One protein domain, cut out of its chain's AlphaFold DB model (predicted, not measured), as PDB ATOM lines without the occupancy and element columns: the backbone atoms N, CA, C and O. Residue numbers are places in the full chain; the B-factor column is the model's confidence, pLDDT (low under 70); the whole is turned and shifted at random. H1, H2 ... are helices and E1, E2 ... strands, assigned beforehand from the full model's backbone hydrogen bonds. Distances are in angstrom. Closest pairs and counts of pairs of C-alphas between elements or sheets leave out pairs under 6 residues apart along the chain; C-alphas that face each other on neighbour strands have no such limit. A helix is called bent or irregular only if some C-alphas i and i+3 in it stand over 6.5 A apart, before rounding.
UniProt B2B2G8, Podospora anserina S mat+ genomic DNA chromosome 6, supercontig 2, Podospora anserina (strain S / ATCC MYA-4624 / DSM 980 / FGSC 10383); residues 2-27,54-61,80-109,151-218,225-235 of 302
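This is residues 2 to 27, 54 to 61, 80 to 109, 151 to 218 and 225 to 235 of the 302 residues of an uncharacterized protein of Podospora anserina (strain S / ATCC MYA-4624 / DSM 980 / FGSC 10383) (UniProt B2B2G8). A strongly twisted, curled wall of six strands has the long helix H2 laid across one end of it, over E2, E6, E4 and E5, while H3 runs along E4 and E5 toward the other end. H2 and H3 come near each other at Ala 80 and Pro 162, about perpendicular, as a corner; short H1 only grazes the sheet. The printed part has 143 residues with three named helices and six named strands, along the chain E1, E2, H1, H2, E3, H3, E4, E5, E6. The sheet is mixed, in the order E1, E2, E6, E4, E5, E3, and the class is mixed, helices and strands. The whole is compact, with a radius of gyration of the C-alphas of 15.9 A and spans of 46 by 36 by 28 A.

Begin with E4, residues 179 to 189, 28.7 A long, which bends by 60 degrees at residue 182; find C-alpha 179 at (3.054, 35.575, 39.234). Beside it look for E5, residues 208 to 216, 26.7 A, and E6, residues 229 to 233, 13.0 A, ending at (1.833, 34.603, 10.208). E3 is residues 153 to 158, 16.0 A; E1 is 6 to 9 and E2 is 15 to 18. H2, residues 80 to 101, runs 31.3 A from (-8.104, 49.346, 27.833). H3, residues 162 to 177, is 19.6 A long and H1 is residues 20 to 26.

E4 and E5 form an antiparallel hairpin, with N 185 and O 211 2.9 A apart. E5 and E3 are antiparallel, N 156 to O 212 2.9 A. E6 is parallel to E4, N 231 to O 186 2.8 A, and to E2, N 16 to O 230 2.9 A. E1 and E2 form a hairpin, N 17 to O 8 2.8 A. H2 and the sheet make two layers, a helix on one face of a sheet, at a height over the sheet of 9.6 A; the closest C-alphas of H2 and E6, Ala 94 and Val 230, are 6.7 A apart. On the local plane H2 and E6 stand at 62 degrees, only just across. H3, height 8.8 A, runs along the strands, 16 degrees to E5 on the local plane. E3, H3 and E4 are a split strand-helix-strand unit, two strands running the same way with E5 between them, its crossover right-handed. Every O i to N i+4 pair is within hydrogen-bond range in H1 and H2; in H3 9 of 12 are. H3 is only just irregular: C-alphas 170 and 173 are 6.9 A apart.

The C-alphas farthest apart, Gln 103 and Tyr 175, are 46.6 A apart. Four cuts lie at residues 28 to 53, 62 to 79, 110 to 150 and 219 to 224, with C-alpha gaps of 19.2, 25.6, 37.6 and 12.9 A. Of the links printed whole, E4 to E5 is long. Mean pLDDT of the printed part is 93.6; residues 2 and 151 are under 70.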
ATOM      1  N   PRO A   2      15.194  20.786   5.911       62.75
ATOM      2  CA  PRO A   2      14.044  21.504   5.383       62.75
ATOM      3  C   PRO A   2      14.020  22.954   5.939       62.75
ATOM      4  O   PRO A   2      14.637  23.213   6.973       62.75
ATOM      5  N   GLU A   3      13.401  23.902   5.223       77.44
ATOM      6  CA  GLU A   3      13.485  25.358   5.490       77.44
ATOM      7  C   GLU A   3      13.058  25.753   6.917       77.44
ATOM      8  O   GLU A   3      12.236  25.077   7.517       77.44
ATOM      9  N   SER A   4      13.597  26.845   7.470       91.75
ATOM     10  CA  SER A   4      13.235  27.339   8.814       91.75
ATOM     11  C   SER A   4      11.794  27.871   8.866       91.75
ATOM     12  O   SER A   4      11.370  28.591   7.966       91.75
ATOM     13  N   SER A   5      11.063  27.618   9.959       95.81
ATOM     14  CA  SER A   5       9.738  28.208  10.207       95.81
ATOM     15  C   SER A   5       9.789  29.712  10.443       95.81
ATOM     16  O   SER A   5       8.834  30.414  10.122       95.81
ATOM     17  N   ILE A   6      10.894  30.236  10.979       97.50
ATOM     18  CA  ILE A   6      11.137  31.681  11.034       97.50
ATOM     19  C   ILE A   6      11.634  32.106   9.654       97.50
ATOM     20  O   ILE A   6      12.777  31.809   9.303       97.50
ATOM     21  N   LEU A   7      10.773  32.792   8.901       97.75
ATOM     22  CA  LEU A   7      11.069  33.288   7.553       97.75
ATOM     23  C   LEU A   7      11.911  34.559   7.604       97.75
ATOM     24  O   LEU A   7      12.820  34.762   6.803       97.75
ATOM     25  N   TRP A   8      11.606  35.415   8.576       98.19
ATOM     26  CA  TRP A   8      12.336  36.646   8.827       98.19
ATOM     27  C   TRP A   8      12.136  37.092  10.272       98.19
ATOM     28  O   TRP A   8      11.085  36.868  10.870       98.19
ATOM     29  N   GLN A   9      13.134  37.758  10.839       97.88
ATOM     30  CA  GLN A   9      12.993  38.490  12.090       97.88
ATOM     31  C   GLN A   9      13.989  39.642  12.130       97.88
ATOM     32  O   GLN A   9      15.073  39.544  11.551       97.88
ATOM     33  N   ASN A  10      13.646  40.712  12.840       97.88
ATOM     34  CA  ASN A  10      14.573  41.823  13.025       97.88
ATOM     35  C   ASN A  10      15.710  41.469  14.001       97.88
ATOM     36  O   ASN A  10      15.624  40.510  14.772       97.88
ATOM     37  N   GLU A  11      16.781  42.264  13.996       96.06
ATOM     38  CA  GLU A  11      17.965  42.040  14.844       96.06
ATOM     39  C   GLU A  11      17.613  42.024  16.340       96.06
ATOM     40  O   GLU A  11      18.119  41.209  17.113       96.06
ATOM     41  N   ALA A  12      16.671  42.882  16.745       95.25
ATOM     42  CA  ALA A  12      16.177  42.951  18.115       95.25
ATOM     43  C   ALA A  12      15.321  41.739  18.520       95.25
ATOM     44  O   ALA A  12      15.013  41.591  19.710       95.25
ATOM     45  N   LYS A  13      14.929  40.904  17.548       96.19
ATOM     46  CA  LYS A  13      14.008  39.777  17.685       96.19
ATOM     47  C   LYS A  13      12.681  40.199  18.312       96.19
ATOM     48  O   LYS A  13      12.093  39.438  19.066       96.19
ATOM     49  N   THR A  14      12.197  41.403  18.050       96.94
ATOM     50  CA  THR A  14      10.896  41.896  18.532       96.94
ATOM     51  C   THR A  14       9.812  41.804  17.466       96.94
ATOM     52  O   THR A  14       8.634  41.826  17.808       96.94
ATOM     53  N   VAL A  15      10.186  41.634  16.198       98.56
ATOM     54  CA  VAL A  15       9.262  41.365  15.093       98.56
ATOM     55  C   VAL A  15       9.696  40.078  14.408       98.56
ATOM     56  O   VAL A  15      10.869  39.924  14.068       98.56
ATOM     57  N   VAL A  16       8.763  39.141  14.254       98.62
ATOM     58  CA  VAL A  16       9.014  37.815  13.680       98.62
ATOM     59  C   VAL A  16       7.952  37.516  12.633       98.62
ATOM     60  O   VAL A  16       6.766  37.524  12.951       98.62
ATOM     61  N   LEU A  17       8.371  37.200  11.415       98.69
ATOM     62  CA  LEU A  17       7.540  36.569  10.400       98.69
ATOM     63  C   LEU A  17       7.735  35.051  10.486       98.69
ATOM     64  O   LEU A  17       8.830  34.535  10.251       98.69
ATOM     65  N   LEU A  18       6.668  34.350  10.850       98.50
ATOM     66  CA  LEU A  18       6.660  32.919  11.114       98.50
ATOM     67  C   LEU A  18       5.731  32.212  10.126       98.50
ATOM     68  O   LEU A  18       4.567  32.591   9.977       98.50
ATOM     69  N   ASP A  19       6.207  31.139   9.508       98.12
ATOM     70  CA  ASP A  19       5.346  30.226   8.773       98.12
ATOM     71  C   ASP A  19       4.627  29.281   9.746       98.12
ATOM     72  O   ASP A  19       5.239  28.487  10.465       98.12
ATOM     73  N   LEU A  20       3.299  29.408   9.804       96.94
ATOM     74  CA  LEU A  20       2.476  28.705  10.786       96.94
ATOM     75  C   LEU A  20       2.516  27.181  10.589       96.94
ATOM     76  O   LEU A  20       2.860  26.505  11.562       96.94
ATOM     77  N   PRO A  21       2.205  26.610   9.406       95.81
ATOM     78  CA  PRO A  21       2.324  25.166   9.206       95.81
ATOM     79  C   PRO A  21       3.728  24.660   9.516       95.81
ATOM     80  O   PRO A  21       3.902  23.741  10.317       95.81
ATOM     81  N   ARG A  22       4.747  25.333   8.983       95.31
ATOM     82  CA  ARG A  22       6.134  24.936   9.167       95.31
ATOM     83  C   ARG A  22       6.553  24.909  10.627       95.31
ATOM     84  O   ARG A  22       7.256  23.994  11.039       95.31
ATOM     85  N   SER A  23       6.085  25.863  11.430       96.50
ATOM     86  CA  SER A  23       6.372  25.884  12.867       96.50
ATOM     87  C   SER A  23       5.873  24.625  13.586       96.50
ATOM     88  O   SER A  23       6.522  24.150  14.513       96.50
ATOM     89  N   ILE A  24       4.748  24.048  13.147       95.19
ATOM     90  CA  ILE A  24       4.190  22.816  13.719       95.19
ATOM     91  C   ILE A  24       4.937  21.583  13.196       95.19
ATOM     92  O   ILE A  24       5.207  20.675  13.984       95.19
ATOM     93  N   GLU A  25       5.292  21.560  11.905       94.12
ATOM     94  CA  GLU A  25       6.120  20.505  11.298       94.12
ATOM     95  C   GLU A  25       7.477  20.396  12.015       94.12
ATOM     96  O   GLU A  25       7.872  19.317  12.453       94.12
ATOM     97  N   GLU A  26       8.166  21.523  12.214       91.94
ATOM     98  CA  GLU A  26       9.448  21.581  12.928       91.94
ATOM     99  C   GLU A  26       9.330  21.182  14.396       91.94
ATOM    100  O   GLU A  26      10.220  20.536  14.949       91.94
ATOM    101  N   ALA A  27       8.216  21.533  15.033       93.31
ATOM    102  CA  ALA A  27       7.962  21.201  16.424       93.31
ATOM    103  C   ALA A  27       7.777  19.695  16.676       93.31
ATOM    104  O   ALA A  27       7.796  19.293  17.839       93.31
ATOM    105  N   SER A  54      -5.203  24.455   4.917       91.81
ATOM    106  CA  SER A  54      -6.109  25.238   4.077       91.81
ATOM    107  C   SER A  54      -5.308  26.122   3.113       91.81
ATOM    108  O   SER A  54      -4.183  26.525   3.442       91.81
ATOM    109  N   PRO A  55      -5.883  26.520   1.962       93.06
ATOM    110  CA  PRO A  55      -5.288  27.556   1.125       93.06
ATOM    111  C   PRO A  55      -4.960  28.814   1.938       93.06
ATOM    112  O   PRO A  55      -5.694  29.179   2.863       93.06
ATOM    113  N   ALA A  56      -3.841  29.459   1.612       94.94
ATOM    114  CA  ALA A  56      -3.478  30.735   2.209       94.94
ATOM    115  C   ALA A  56      -4.476  31.813   1.740       94.94
ATOM    116  O   ALA A  56      -4.698  31.929   0.534       94.94
ATOM    117  N   PRO A  57      -5.093  32.598   2.642       95.00
ATOM    118  CA  PRO A  57      -5.984  33.675   2.230       95.00
ATOM    119  C   PRO A  57      -5.206  34.724   1.435       95.00
ATOM    120  O   PRO A  57      -4.266  35.319   1.955       95.00
ATOM    121  N   GLU A  58      -5.603  34.965   0.189       95.00
ATOM    122  CA  GLU A  58      -4.964  35.971  -0.671       95.00
ATOM    123  C   GLU A  58      -5.505  37.384  -0.452       95.00
ATOM    124  O   GLU A  58      -4.827  38.355  -0.777       95.00
ATOM    125  N   GLN A  59      -6.723  37.493   0.081       94.88
ATOM    126  CA  GLN A  59      -7.417  38.755   0.321       94.88
ATOM    127  C   GLN A  59      -7.972  38.796   1.751       94.88
ATOM    128  O   GLN A  59      -8.290  37.737   2.310       94.88
ATOM    129  N   PRO A  60      -8.113  39.994   2.348       94.81
ATOM    130  CA  PRO A  60      -8.766  40.152   3.640       94.81
ATOM    131  C   PRO A  60     -10.194  39.595   3.639       94.81
ATOM    132  O   PRO A  60     -10.916  39.644   2.643       94.81
ATOM    133  N   PHE A  61     -10.626  39.074   4.782       89.88
ATOM    134  CA  PHE A  61     -11.973  38.560   4.966       89.88
ATOM    135  C   PHE A  61     -12.985  39.699   5.051       89.88
ATOM    136  O   PHE A  61     -12.799  40.674   5.779       89.88
ATOM    137  N   ALA A  80      -7.909  50.373  28.850       87.12
ATOM    138  CA  ALA A  80      -8.104  49.346  27.833       87.12
ATOM    139  C   ALA A  80      -8.126  49.934  26.410       87.12
ATOM    140  O   ALA A  80      -7.557  49.330  25.506       87.12
ATOM    141  N   GLN A  81      -8.690  51.134  26.225       89.31
ATOM    142  CA  GLN A  81      -8.634  51.848  24.940       89.31
ATOM    143  C   GLN A  81      -7.193  52.209  24.558       89.31
ATOM    144  O   GLN A  81      -6.777  51.993  23.420       89.31
ATOM    145  N   ILE A  82      -6.401  52.711  25.513       91.38
ATOM    146  CA  ILE A  82      -4.976  53.000  25.299       91.38
ATOM    147  C   ILE A  82      -4.221  51.716  24.946       91.38
ATOM    148  O   ILE A  82      -3.474  51.707  23.974       91.38
ATOM    149  N   ALA A  83      -4.431  50.621  25.683       89.94
ATOM    150  CA  ALA A  83      -3.776  49.343  25.404       89.94
ATOM    151  C   ALA A  83      -4.104  48.815  23.995       89.94
ATOM    152  O   ALA A  83      -3.220  48.317  23.294       89.94
ATOM    153  N   GLU A  84      -5.351  48.967  23.548       91.00
ATOM    154  CA  GLU A  84      -5.767  48.609  22.191       91.00
ATOM    155  C   GLU A  84      -5.083  49.488  21.134       91.00
ATOM    156  O   GLU A  84      -4.524  48.961  20.171       91.00
ATOM    157  N   LEU A  85      -5.061  50.812  21.327       93.38
ATOM    158  CA  LEU A  85      -4.378  51.754  20.432       93.38
ATOM    159  C   LEU A  85      -2.876  51.461  20.335       93.38
ATOM    160  O   LEU A  85      -2.334  51.424  19.230       93.38
ATOM    161  N   MET A  86      -2.225  51.190  21.468       95.19
ATOM    162  CA  MET A  86      -0.813  50.804  21.525       95.19
ATOM    163  C   MET A  86      -0.569  49.493  20.775       95.19
ATOM    164  O   MET A  86       0.342  49.424  19.954       95.19
ATOM    165  N   THR A  87      -1.426  48.488  20.975       95.12
ATOM    166  CA  THR A  87      -1.339  47.209  20.251       95.12
ATOM    167  C   THR A  87      -1.473  47.427  18.746       95.12
ATOM    168  O   THR A  87      -0.652  46.935  17.976       95.12
ATOM    169  N   MET A  88      -2.459  48.213  18.303       95.44
ATOM    170  CA  MET A  88      -2.645  48.521  16.882       95.44
ATOM    171  C   MET A  88      -1.448  49.264  16.286       95.44
ATOM    172  O   MET A  88      -1.056  48.963  15.161       95.44
ATOM    173  N   ALA A  89      -0.863  50.216  17.017       97.12
ATOM    174  CA  ALA A  89       0.326  50.937  16.574       97.12
ATOM    175  C   ALA A  89       1.535  49.999  16.436       97.12
ATOM    176  O   ALA A  89       2.209  50.028  15.408       97.12
ATOM    177  N   SER A  90       1.763  49.116  17.415       98.00
ATOM    178  CA  SER A  90       2.830  48.111  17.352       98.00
ATOM    179  C   SER A  90       2.645  47.141  16.187       98.00
ATOM    180  O   SER A  90       3.614  46.829  15.501       98.00
ATOM    181  N   VAL A  91       1.411  46.697  15.917       98.12
ATOM    182  CA  VAL A  91       1.119  45.828  14.767       98.12
ATOM    183  C   VAL A  91       1.402  46.540  13.447       98.12
ATOM    184  O   VAL A  91       2.074  45.965  12.600       98.12
ATOM    185  N   LYS A  92       0.941  47.786  13.271       98.12
ATOM    186  CA  LYS A  92       1.216  48.564  12.049       98.12
ATOM    187  C   LYS A  92       2.717  48.720  11.819       98.12
ATOM    188  O   LYS A  92       3.203  48.345  10.763       98.12
ATOM    189  N   SER A  93       3.444  49.155  12.849       98.44
ATOM    190  CA  SER A  93       4.899  49.317  12.779       98.44
ATOM    191  C   SER A  93       5.614  48.019  12.400       98.44
ATOM    192  O   SER A  93       6.547  48.055  11.609       98.44
ATOM    193  N   ALA A  94       5.184  46.877  12.944       98.62
ATOM    194  CA  ALA A  94       5.775  45.580  12.630       98.62
ATOM    195  C   ALA A  94       5.520  45.150  11.175       98.62
ATOM    196  O   ALA A  94       6.415  44.612  10.529       98.62
ATOM    197  N   LEU A  95       4.313  45.385  10.649       98.50
ATOM    198  CA  LEU A  95       3.978  45.073   9.256       98.50
ATOM    199  C   LEU A  95       4.738  45.977   8.273       98.50
ATOM    200  O   LEU A  95       5.256  45.488   7.267       98.50
ATOM    201  N   ASP A  96       4.863  47.265   8.592       98.38
ATOM    202  CA  ASP A  96       5.655  48.225   7.815       98.38
ATOM    203  C   ASP A  96       7.146  47.833   7.803       98.38
ATOM    204  O   ASP A  96       7.800  47.864   6.760       98.38
ATOM    205  N   GLU A  97       7.678  47.386   8.945       98.56
ATOM    206  CA  GLU A  97       9.066  46.927   9.064       98.56
ATOM    207  C   GLU A  97       9.328  45.670   8.222       98.56
ATOM    208  O   GLU A  97      10.292  45.650   7.451       98.56
ATOM    209  N   ILE A  98       8.460  44.650   8.320       98.56
ATOM    210  CA  ILE A  98       8.572  43.419   7.520       98.56
ATOM    211  C   ILE A  98       8.488  43.756   6.030       98.56
ATOM    212  O   ILE A  98       9.367  43.358   5.273       98.56
ATOM    213  N   SER A  99       7.473  44.514   5.606       97.31
ATOM    214  CA  SER A  99       7.264  44.829   4.183       97.31
ATOM    215  C   SER A  99       8.406  45.639   3.560       97.31
ATOM    216  O   SER A  99       8.695  45.486   2.375       97.31
ATOM    217  N   THR A 100       9.089  46.468   4.353       97.88
ATOM    218  CA  THR A 100      10.245  47.249   3.892       97.88
ATOM    219  C   THR A 100      11.528  46.414   3.858       97.88
ATOM    220  O   THR A 100      12.354  46.572   2.958       97.88
ATOM    221  N   SER A 101      11.711  45.531   4.842       97.94
ATOM    222  CA  SER A 101      12.995  44.863   5.103       97.94
ATOM    223  C   SER A 101      13.087  43.447   4.536       97.94
ATOM    224  O   SER A 101      14.186  42.901   4.437       97.94
ATOM    225  N   TYR A 102      11.960  42.830   4.182       97.75
ATOM    226  CA  TYR A 102      11.886  41.443   3.736       97.75
ATOM    227  C   TYR A 102      11.114  41.324   2.421       97.75
ATOM    228  O   TYR A 102       9.965  41.739   2.315       97.75
ATOM    229  N   GLN A 103      11.766  40.726   1.421       95.94
ATOM    230  CA  GLN A 103      11.235  40.569   0.058       95.94
ATOM    231  C   GLN A 103      10.814  39.127  -0.269       95.94
ATOM    232  O   GLN A 103      10.467  38.821  -1.409       95.94
ATOM    233  N   GLY A 104      10.896  38.218   0.707       96.44
ATOM    234  CA  GLY A 104      10.472  36.835   0.527       96.44
ATOM    235  C   GLY A 104       8.961  36.649   0.723       96.44
ATOM    236  O   GLY A 104       8.233  37.598   1.024       96.44
ATOM    237  N   PRO A 105       8.460  35.414   0.563       97.06
ATOM    238  CA  PRO A 105       7.043  35.126   0.731       97.06
ATOM    239  C   PRO A 105       6.618  35.227   2.204       97.06
ATOM    240  O   PRO A 105       7.395  34.929   3.110       97.06
ATOM    241  N   TRP A 106       5.354  35.593   2.439       97.62
ATOM    242  CA  TRP A 106       4.758  35.680   3.784       97.62
ATOM    243  C   TRP A 106       4.391  34.317   4.391       97.62
ATOM    244  O   TRP A 106       4.126  34.218   5.589       97.62
ATOM    245  N   CYS A 107       4.358  33.272   3.567       96.69
ATOM    246  CA  CYS A 107       4.234  31.878   3.974       96.69
ATOM    247  C   CYS A 107       4.883  30.964   2.932       96.69
ATOM    248  O   CYS A 107       4.926  31.300   1.746       96.69
ATOM    249  N   LEU A 108       5.335  29.794   3.361       95.62
ATOM    250  CA  LEU A 108       5.872  28.758   2.487       95.62
ATOM    251  C   LEU A 108       4.756  28.090   1.664       95.62
ATOM    252  O   LEU A 108       3.572  28.183   2.020       95.62
ATOM    253  N   PRO A 109       5.100  27.390   0.564       93.56
ATOM    254  CA  PRO A 109       4.131  26.623  -0.209       93.56
ATOM    255  C   PRO A 109       3.371  25.622   0.667       93.56
ATOM    256  O   PRO A 109       3.957  24.732   1.293       93.56
ATOM    257  N   THR A 151      13.731  29.151  36.482       67.81
ATOM    258  CA  THR A 151      12.794  30.232  36.188       67.81
ATOM    259  C   THR A 151      11.517  29.597  35.659       67.81
ATOM    260  O   THR A 151      11.545  28.925  34.629       67.81
ATOM    261  N   GLU A 152      10.424  29.772  36.393       83.81
ATOM    262  CA  GLU A 152       9.099  29.307  36.000       83.81
ATOM    263  C   GLU A 152       8.414  30.408  35.179       83.81
ATOM    264  O   GLU A 152       8.040  31.460  35.715       83.81
ATOM    265  N   ASP A 153       8.313  30.175  33.869       89.44
ATOM    266  CA  ASP A 153       7.671  31.076  32.914       89.44
ATOM    267  C   ASP A 153       6.281  30.514  32.569       89.44
ATOM    268  O   ASP A 153       6.152  29.373  32.128       89.44
ATOM    269  N   HIS A 154       5.236  31.324  32.745       93.50
ATOM    270  CA  HIS A 154       3.858  30.982  32.392       93.50
ATOM    271  C   HIS A 154       3.417  31.793  31.183       93.50
ATOM    272  O   HIS A 154       3.588  33.012  31.155       93.50
ATOM    273  N   THR A 155       2.791  31.136  30.208       95.38
ATOM    274  CA  THR A 155       2.294  31.808  29.005       95.38
ATOM    275  C   THR A 155       0.821  31.511  28.784       95.38
ATOM    276  O   THR A 155       0.432  30.345  28.738       95.38
ATOM    277  N   VAL A 156      -0.002  32.549  28.634       96.56
ATOM    278  CA  VAL A 156      -1.462  32.415  28.529       96.56
ATOM    279  C   VAL A 156      -1.963  33.124  27.281       96.56
ATOM    280  O   VAL A 156      -1.869  34.348  27.171       96.56
ATOM    281  N   TRP A 157      -2.506  32.355  26.333       95.94
ATOM    282  CA  TRP A 157      -3.262  32.919  25.217       95.94
ATOM    283  C   TRP A 157      -4.544  33.547  25.752       95.94
ATOM    284  O   TRP A 157      -5.323  32.887  26.442       95.94
ATOM    285  N   VAL A 158      -4.787  34.809  25.409       94.25
ATOM    286  CA  VAL A 158      -5.974  35.544  25.846       94.25
ATOM    287  C   VAL A 158      -6.743  36.091  24.655       94.25
ATOM    288  O   VAL A 158      -6.186  36.460  23.618       94.25
ATOM    289  N   THR A 159      -8.063  36.154  24.809       87.56
ATOM    290  CA  THR A 159      -8.916  36.860  23.848       87.56
ATOM    291  C   THR A 159      -8.625  38.363  23.892       87.56
ATOM    292  O   THR A 159      -8.110  38.874  24.885       87.56
ATOM    293  N   ASN A 160      -9.037  39.105  22.864       88.38
ATOM    294  CA  ASN A 160      -8.920  40.569  22.869       88.38
ATOM    295  C   ASN A 160      -9.946  41.271  23.770       88.38
ATOM    296  O   ASN A 160      -9.984  42.496  23.798       88.38
ATOM    297  N   SER A 161     -10.789  40.529  24.494       88.56
ATOM    298  CA  SER A 161     -11.729  41.128  25.435       88.56
ATOM    299  C   SER A 161     -10.977  41.639  26.669       88.56
ATOM    300  O   SER A 161     -10.413  40.824  27.411       88.56
ATOM    301  N   PRO A 162     -11.030  42.954  26.966       87.25
ATOM    302  CA  PRO A 162     -10.340  43.523  28.122       87.25
ATOM    303  C   PRO A 162     -10.769  42.889  29.444       87.25
ATOM    304  O   PRO A 162      -9.979  42.820  30.374       87.25
ATOM    305  N   ARG A 163     -12.004  42.378  29.528       90.00
ATOM    306  CA  ARG A 163     -12.533  41.720  30.727       90.00
ATOM    307  C   ARG A 163     -11.650  40.560  31.192       90.00
ATOM    308  O   ARG A 163     -11.359  40.469  32.379       90.00
ATOM    309  N   PHE A 164     -11.244  39.677  30.279       90.19
ATOM    310  CA  PHE A 164     -10.452  38.498  30.642       90.19
ATOM    311  C   PHE A 164      -9.005  38.866  30.951       90.19
ATOM    312  O   PHE A 164      -8.445  38.352  31.913       90.19
ATOM    313  N   THR A 165      -8.422  39.789  30.185       91.50
ATOM    314  CA  THR A 165      -7.076  40.294  30.468       91.50
ATOM    315  C   THR A 165      -7.026  40.983  31.833       91.50
ATOM    316  O   THR A 165      -6.133  40.689  32.616       91.50
ATOM    317  N   THR A 166      -8.009  41.821  32.167       91.12
ATOM    318  CA  THR A 166      -8.108  42.467  33.486       91.12
ATOM    319  C   THR A 166      -8.245  41.442  34.608       91.12
ATOM    320  O   THR A 166      -7.512  41.538  35.582       91.12
ATOM    321  N   LEU A 167      -9.114  40.435  34.461       93.19
ATOM    322  CA  LEU A 167      -9.259  39.358  35.449       93.19
ATOM    323  C   LEU A 167      -7.936  38.604  35.671       93.19
ATOM    324  O   LEU A 167      -7.559  38.310  36.802       93.19
ATOM    325  N   LEU A 168      -7.213  38.292  34.593       94.50
ATOM    326  CA  LEU A 168      -5.929  37.606  34.701       94.50
ATOM    327  C   LEU A 168      -4.888  38.472  35.405       94.50
ATOM    328  O   LEU A 168      -4.253  38.005  36.343       94.50
ATOM    329  N   LEU A 169      -4.730  39.724  34.979       92.94
ATOM    330  CA  LEU A 169      -3.662  40.602  35.459       92.94
ATOM    331  C   LEU A 169      -3.915  41.167  36.858       92.94
ATOM    332  O   LEU A 169      -2.961  41.342  37.613       92.94
ATOM    333  N   ASN A 170      -5.172  41.445  37.204       92.56
ATOM    334  CA  ASN A 170      -5.513  42.070  38.476       92.56
ATOM    335  C   ASN A 170      -5.849  41.049  39.554       92.56
ATOM    336  O   ASN A 170      -5.590  41.337  40.715       92.56
ATOM    337  N   ASP A 171      -6.379  39.877  39.185       92.62
ATOM    338  CA  ASP A 171      -6.873  38.909  40.162       92.62
ATOM    339  C   ASP A 171      -6.052  37.610  40.145       92.62
ATOM    340  O   ASP A 171      -5.327  37.296  41.093       92.62
ATOM    341  N   ILE A 172      -6.107  36.864  39.037       94.94
ATOM    342  CA  ILE A 172      -5.592  35.485  38.982       94.94
ATOM    343  C   ILE A 172      -4.065  35.443  39.111       94.94
ATOM    344  O   ILE A 172      -3.536  34.720  39.956       94.94
ATOM    345  N   PHE A 173      -3.337  36.212  38.301       94.94
ATOM    346  CA  PHE A 173      -1.874  36.231  38.324       94.94
ATOM    347  C   PHE A 173      -1.335  36.653  39.697       94.94
ATOM    348  O   PHE A 173      -0.574  35.883  40.290       94.94
ATOM    349  N   PRO A 174      -1.732  37.814  40.258       92.25
ATOM    350  CA  PRO A 174      -1.128  38.293  41.487       92.25
ATOM    351  C   PRO A 174      -1.556  37.538  42.747       92.25
ATOM    352  O   PRO A 174      -0.709  37.435  43.640       92.25
ATOM    353  N   TYR A 175      -2.807  37.065  42.844       92.00
ATOM    354  CA  TYR A 175      -3.359  36.501  44.086       92.00
ATOM    355  C   TYR A 175      -3.518  34.981  44.064       92.00
ATOM    356  O   TYR A 175      -3.286  34.349  45.091       92.00
ATOM    357  N   ASN A 176      -3.878  34.376  42.927       91.94
ATOM    358  CA  ASN A 176      -4.052  32.923  42.843       91.94
ATOM    359  C   ASN A 176      -2.757  32.210  42.452       91.94
ATOM    360  O   ASN A 176      -2.477  31.137  42.980       91.94
ATOM    361  N   TRP A 177      -1.996  32.763  41.505       93.50
ATOM    362  CA  TRP A 177      -0.820  32.089  40.933       93.50
ATOM    363  C   TRP A 177       0.507  32.635  41.474       93.50
ATOM    364  O   TRP A 177       1.536  31.976  41.360       93.50
ATOM    365  N   GLY A 178       0.506  33.815  42.103       92.69
ATOM    366  CA  GLY A 178       1.723  34.420  42.657       92.69
ATOM    367  C   GLY A 178       2.735  34.846  41.585       92.69
ATOM    368  O   GLY A 178       3.941  34.883  41.846       92.69
ATOM    369  N   ILE A 179       2.249  35.174  40.389       93.75
ATOM    370  CA  ILE A 179       3.054  35.575  39.234       93.75
ATOM    371  C   ILE A 179       2.770  37.024  38.827       93.75
ATOM    372  O   ILE A 179       1.765  37.620  39.215       93.75
ATOM    373  N   GLU A 180       3.680  37.607  38.058       92.56
ATOM    374  CA  GLU A 180       3.583  38.951  37.500       92.56
ATOM    375  C   GLU A 180       3.866  38.942  35.999       92.56
ATOM    376  O   GLU A 180       4.683  38.157  35.514       92.56
ATOM    377  N   LEU A 181       3.168  39.804  35.258       93.62
ATOM    378  CA  LEU A 181       3.368  39.969  33.823       93.62
ATOM    379  C   LEU A 181       4.759  40.556  33.560       93.62
ATOM    380  O   LEU A 181       5.104  41.596  34.114       93.62
ATOM    381  N   VAL A 182       5.525  39.917  32.678       93.12
ATOM    382  CA  VAL A 182       6.861  40.382  32.276       93.12
ATOM    383  C   VAL A 182       6.929  40.799  30.813       93.12
ATOM    384  O   VAL A 182       7.751  41.639  30.463       93.12
ATOM    385  N   ALA A 183       6.073  40.232  29.962       94.44
ATOM    386  CA  ALA A 183       5.996  40.582  28.552       94.44
ATOM    387  C   ALA A 183       4.635  40.223  27.962       94.44
ATOM    388  O   ALA A 183       3.906  39.371  28.472       94.44
ATOM    389  N   GLU A 184       4.334  40.837  26.830       95.81
ATOM    390  CA  GLU A 184       3.187  40.512  26.006       95.81
ATOM    391  C   GLU A 184       3.618  40.306  24.559       95.81
ATOM    392  O   GLU A 184       4.311  41.138  23.965       95.81
ATOM    393  N   TRP A 185       3.211  39.175  23.994       97.75
ATOM    394  CA  TRP A 185       3.404  38.872  22.584       97.75
ATOM    395  C   TRP A 185       2.075  38.978  21.843       97.75
ATOM    396  O   TRP A 185       1.034  38.540  22.335       97.75
ATOM    397  N   THR A 186       2.116  39.529  20.636       98.19
ATOM    398  CA  THR A 186       0.943  39.713  19.778       98.19
ATOM    399  C   THR A 186       1.111  38.874  18.527       98.19
ATOM    400  O   THR A 186       1.996  39.138  17.718       98.19
ATOM    401  N   TRP A 187       0.255  37.870  18.350       98.31
ATOM    402  CA  TRP A 187       0.194  37.090  17.120       98.31
ATOM    403  C   TRP A 187      -0.774  37.736  16.133       98.31
ATOM    404  O   TRP A 187      -1.977  37.741  16.372       98.31
ATOM    405  N   VAL A 188      -0.256  38.259  15.027       98.31
ATOM    406  CA  VAL A 188      -0.989  38.922  13.947       98.31
ATOM    407  C   VAL A 188      -1.197  37.957  12.787       98.31
ATOM    408  O   VAL A 188      -0.280  37.264  12.349       98.31
ATOM    409  N   LYS A 189      -2.417  37.951  12.264       98.00
ATOM    410  CA  LYS A 189      -2.868  37.136  11.145       98.00
ATOM    411  C   LYS A 189      -2.952  38.004   9.897       98.00
ATOM    412  O   LYS A 189      -3.692  38.991   9.870       98.00
ATOM    413  N   VAL A 190      -2.228  37.602   8.863       98.50
ATOM    414  CA  VAL A 190      -2.165  38.313   7.581       98.50
ATOM    415  C   VAL A 190      -2.540  37.411   6.409       98.50
ATOM    416  O   VAL A 190      -2.591  36.190   6.540       98.50
ATOM    417  N   THR A 191      -2.845  38.007   5.265       98.06
ATOM    418  CA  THR A 191      -2.969  37.325   3.978       98.06
ATOM    419  C   THR A 191      -1.596  36.862   3.491       98.06
ATOM    420  O   THR A 191      -0.563  37.293   4.005       98.06
ATOM    421  N   SER A 192      -1.553  36.042   2.440       97.25
ATOM    422  CA  SER A 192      -0.303  35.699   1.738       97.25
ATOM    423  C   SER A 192       0.414  36.910   1.119       97.25
ATOM    424  O   SER A 192       1.548  36.779   0.661       97.25
ATOM    425  N   ARG A 193      -0.224  38.088   1.127       96.69
ATOM    426  CA  ARG A 193       0.321  39.370   0.664       96.69
ATOM    427  C   ARG A 193       0.784  40.286   1.804       96.69
ATOM    428  O   ARG A 193       1.237  41.389   1.530       96.69
ATOM    429  N   GLY A 194       0.654  39.856   3.061       96.94
ATOM    430  CA  GLY A 194       1.057  40.645   4.230       96.94
ATOM    431  C   GLY A 194       0.011  41.626   4.756       96.94
ATOM    432  O   GLY A 194       0.279  42.364   5.700       96.94
ATOM    433  N   GLU A 195      -1.197  41.628   4.195       97.06
ATOM    434  CA  GLU A 195      -2.281  42.499   4.654       97.06
ATOM    435  C   GLU A 195      -3.009  41.860   5.844       97.06
ATOM    436  O   GLU A 195      -3.246  40.652   5.824       97.06
ATOM    437  N   PRO A 196      -3.431  42.608   6.878       97.62
ATOM    438  CA  PRO A 196      -4.261  42.050   7.943       97.62
ATOM    439  C   PRO A 196      -5.513  41.349   7.390       97.62
ATOM    440  O   PRO A 196      -6.247  41.922   6.588       97.62
ATOM    441  N   ILE A 197      -5.812  40.130   7.863       95.56
ATOM    442  CA  ILE A 197      -6.987  39.368   7.382       95.56
ATOM    443  C   ILE A 197      -8.330  40.040   7.702       95.56
ATOM    444  O   ILE A 197      -9.356  39.655   7.160       95.56
ATOM    445  N   VAL A 198      -8.336  40.998   8.623       93.31
ATOM    446  CA  VAL A 198      -9.464  41.859   8.987       93.31
ATOM    447  C   VAL A 198      -8.873  43.225   9.330       93.31
ATOM    448  O   VAL A 198      -7.747  43.298   9.827       93.31
ATOM    449  N   SER A 199      -9.624  44.305   9.113       91.44
ATOM    450  CA  SER A 199      -9.209  45.650   9.528       91.44
ATOM    451  C   SER A 199      -8.809  45.693  11.009       91.44
ATOM    452  O   SER A 199      -9.539  45.216  11.879       91.44
ATOM    453  N   LEU A 200      -7.671  46.325  11.319       90.25
ATOM    454  CA  LEU A 200      -7.218  46.541  12.702       90.25
ATOM    455  C   LEU A 200      -8.237  47.343  13.529       90.25
ATOM    456  O   LEU A 200      -8.390  47.109  14.730       90.25
ATOM    457  N   GLY A 201      -8.957  48.255  12.868       85.69
ATOM    458  CA  GLY A 201     -10.010  49.072  13.468       85.69
ATOM    459  C   GLY A 201     -11.362  48.369  13.593       85.69
ATOM    460  O   GLY A 201     -12.291  48.968  14.127       85.69
ATOM    461  N   SER A 202     -11.495  47.121  13.129       85.44
ATOM    462  CA  SER A 202     -12.773  46.410  13.192       85.44
ATOM    463  C   SER A 202     -13.217  46.218  14.643       85.44
ATOM    464  O   SER A 202     -12.419  45.891  15.529       85.44
ATOM    465  N   GLN A 203     -14.505  46.440  14.894       79.06
ATOM    466  CA  GLN A 203     -15.070  46.419  16.243       79.06
ATOM    467  C   GLN A 203     -15.262  44.996  16.777       79.06
ATOM    468  O   GLN A 203     -15.106  44.752  17.969       79.06
ATOM    469  N   TRP A 204     -15.612  44.045  15.907       79.94
ATOM    470  CA  TRP A 204     -16.017  42.701  16.334       79.94
ATOM    471  C   TRP A 204     -14.895  41.676  16.272       79.94
ATOM    472  O   TRP A 204     -14.855  40.749  17.081       79.94
ATOM    473  N   ARG A 205     -13.993  41.802  15.297       86.88
ATOM    474  CA  ARG A 205     -12.903  40.848  15.097       86.88
ATOM    475  C   ARG A 205     -11.596  41.592  14.967       86.88
ATOM    476  O   ARG A 205     -11.480  42.506  14.167       86.88
ATOM    477  N   LYS A 206     -10.596  41.158  15.722       92.31
ATOM    478  CA  LYS A 206      -9.231  41.649  15.563       92.31
ATOM    479  C   LYS A 206      -8.428  40.653  14.733       92.31
ATOM    480  O   LYS A 206      -8.603  39.446  14.921       92.31
ATOM    481  N   PRO A 207      -7.522  41.121  13.860       95.06
ATOM    482  CA  PRO A 207      -6.629  40.247  13.111       95.06
ATOM    483  C   PRO A 207      -5.467  39.750  13.981       95.06
ATOM    484  O   PRO A 207      -4.456  39.329  13.444       95.06
ATOM    485  N   TYR A 208      -5.559  39.820  15.310       96.12
ATOM    486  CA  TYR A 208      -4.500  39.384  16.208       96.12
ATOM    487  C   TYR A 208      -5.049  38.690  17.456       96.12
ATOM    488  O   TYR A 208      -6.207  38.876  17.821       96.12
ATOM    489  N   GLU A 209      -4.218  37.885  18.107       95.56
ATOM    490  CA  GLU A 209      -4.434  37.305  19.436       95.56
ATOM    491  C   GLU A 209      -3.252  37.676  20.339       95.56
ATOM    492  O   GLU A 209      -2.135  37.869  19.854       95.56
ATOM    493  N   ARG A 210      -3.486  37.782  21.649       95.94
ATOM    494  CA  ARG A 210      -2.460  38.183  22.620       95.94
ATOM    495  C   ARG A 210      -2.012  36.973  23.433       95.94
ATOM    496  O   ARG A 210      -2.814  36.097  23.757       95.94
ATOM    497  N   LEU A 211      -0.737  36.954  23.785       97.19
ATOM    498  CA  LEU A 211      -0.099  35.953  24.623       97.19
ATOM    499  C   LEU A 211       0.609  36.675  25.766       97.19
ATOM    500  O   LEU A 211       1.581  37.400  25.557       97.19
ATOM    501  N   LEU A 212       0.096  36.491  26.976       96.50
ATOM    502  CA  LEU A 212       0.682  37.063  28.183       96.50
ATOM    503  C   LEU A 212       1.799  36.152  28.670       96.50
ATOM    504  O   LEU A 212       1.580  34.947  28.772       96.50
ATOM    505  N   ILE A 213       2.958  36.716  28.995       95.25
ATOM    506  CA  ILE A 213       4.093  35.993  29.571       95.25
ATOM    507  C   ILE A 213       4.323  36.530  30.973       95.25
ATOM    508  O   ILE A 213       4.537  37.728  31.166       95.25
ATOM    509  N   ALA A 214       4.282  35.639  31.951       93.94
ATOM    510  CA  ALA A 214       4.379  35.966  33.359       93.94
ATOM    511  C   ALA A 214       5.403  35.076  34.066       93.94
ATOM    512  O   ALA A 214       5.703  33.970  33.624       93.94
ATOM    513  N   ARG A 215       5.948  35.576  35.172       91.25
ATOM    514  CA  ARG A 215       6.942  34.886  36.001       91.25
ATOM    515  C   ARG A 215       6.569  34.969  37.461       91.25
ATOM    516  O   ARG A 215       5.877  35.895  37.873       91.25
ATOM    517  N   LYS A 216       7.077  34.036  38.261       90.00
ATOM    518  CA  LYS A 216       6.962  34.112  39.719       90.00
ATOM    519  C   LYS A 216       7.470  35.458  40.238       90.00
ATOM    520  O   LYS A 216       8.577  35.876  39.896       90.00
ATOM    521  N   LYS A 217       6.667  36.109  41.085       85.00
ATOM    522  CA  LYS A 217       7.012  37.411  41.670       85.00
ATOM    523  C   LYS A 217       8.372  37.362  42.361       85.00
ATOM    524  O   LYS A 217       8.630  36.465  43.166       85.00
ATOM    525  N   GLY A 218       9.230  38.334  42.061       76.19
ATOM    526  CA  GLY A 218      10.563  38.436  42.666       76.19
ATOM    527  C   GLY A 218      11.591  37.425  42.143       76.19
ATOM    528  O   GLY A 218      12.694  37.348  42.688       76.19
ATOM    529  N   GLY A 225      15.489  40.705  30.217       72.06
ATOM    530  CA  GLY A 225      14.067  40.383  30.381       72.06
ATOM    531  C   GLY A 225      13.390  40.040  29.047       72.06
ATOM    532  O   GLY A 225      13.824  40.489  27.982       72.06
ATOM    533  N   VAL A 226      12.325  39.233  29.101       87.19
ATOM    534  CA  VAL A 226      11.530  38.897  27.910       87.19
ATOM    535  C   VAL A 226      10.967  40.194  27.337       87.19
ATOM    536  O   VAL A 226      10.342  40.971  28.051       87.19
ATOM    537  N   LYS A 227      11.224  40.459  26.055       92.88
ATOM    538  CA  LYS A 227      10.699  41.645  25.372       92.88
ATOM    539  C   LYS A 227       9.299  41.367  24.836       92.88
ATOM    540  O   LYS A 227       8.967  40.221  24.515       92.88
ATOM    541  N   ASN A 228       8.518  42.430  24.662       96.00
ATOM    542  CA  ASN A 228       7.305  42.362  23.854       96.00
ATOM    543  C   ASN A 228       7.676  42.005  22.407       96.00
ATOM    544  O   ASN A 228       8.694  42.476  21.890       96.00
ATOM    545  N   LYS A 229       6.858  41.166  21.769       97.12
ATOM    546  CA  LYS A 229       7.102  40.653  20.413       97.12
ATOM    547  C   LYS A 229       5.830  40.759  19.579       97.12
ATOM    548  O   LYS A 229       4.740  40.484  20.077       97.12
ATOM    549  N   VAL A 230       5.970  41.085  18.301       98.62
ATOM    550  CA  VAL A 230       4.918  40.912  17.298       98.62
ATOM    551  C   VAL A 230       5.305  39.730  16.420       98.62
ATOM    552  O   VAL A 230       6.357  39.732  15.787       98.62
ATOM    553  N   ILE A 231       4.465  38.704  16.417       98.69
ATOM    554  CA  ILE A 231       4.633  37.500  15.607       98.69
ATOM    555  C   ILE A 231       3.593  37.566  14.503       98.69
ATOM    556  O   ILE A 231       2.402  37.629  14.786       98.69
ATOM    557  N   VAL A 232       4.019  37.553  13.253       98.81
ATOM    558  CA  VAL A 232       3.143  37.654  12.090       98.81
ATOM    559  C   VAL A 232       3.136  36.320  11.365       98.81
ATOM    560  O   VAL A 232       4.194  35.748  11.125       98.81
ATOM    561  N   SER A 233       1.955  35.808  11.028       98.50
ATOM    562  CA  SER A 233       1.833  34.603  10.208       98.50
ATOM    563  C   SER A 233       0.575  34.629   9.350       98.50
ATOM    564  O   SER A 233      -0.443  35.233   9.704       98.50
ATOM    565  N   VAL A 234       0.601  33.880   8.252       98.12
ATOM    566  CA  VAL A 234      -0.614  33.583   7.488       98.12
ATOM    567  C   VAL A 234      -1.406  32.495   8.230       98.12
ATOM    568  O   VAL A 234      -0.830  31.453   8.555       98.12
ATOM    569  N   PRO A 235      -2.703  32.686   8.544       96.06
ATOM    570  CA  PRO A 235      -3.477  31.712   9.309       96.06
ATOM    571  C   PRO A 235      -3.743  30.442   8.494       96.06
ATOM    572  O   PRO A 235      -3.761  30.464   7.263       96.06
TER     573      PRO A 235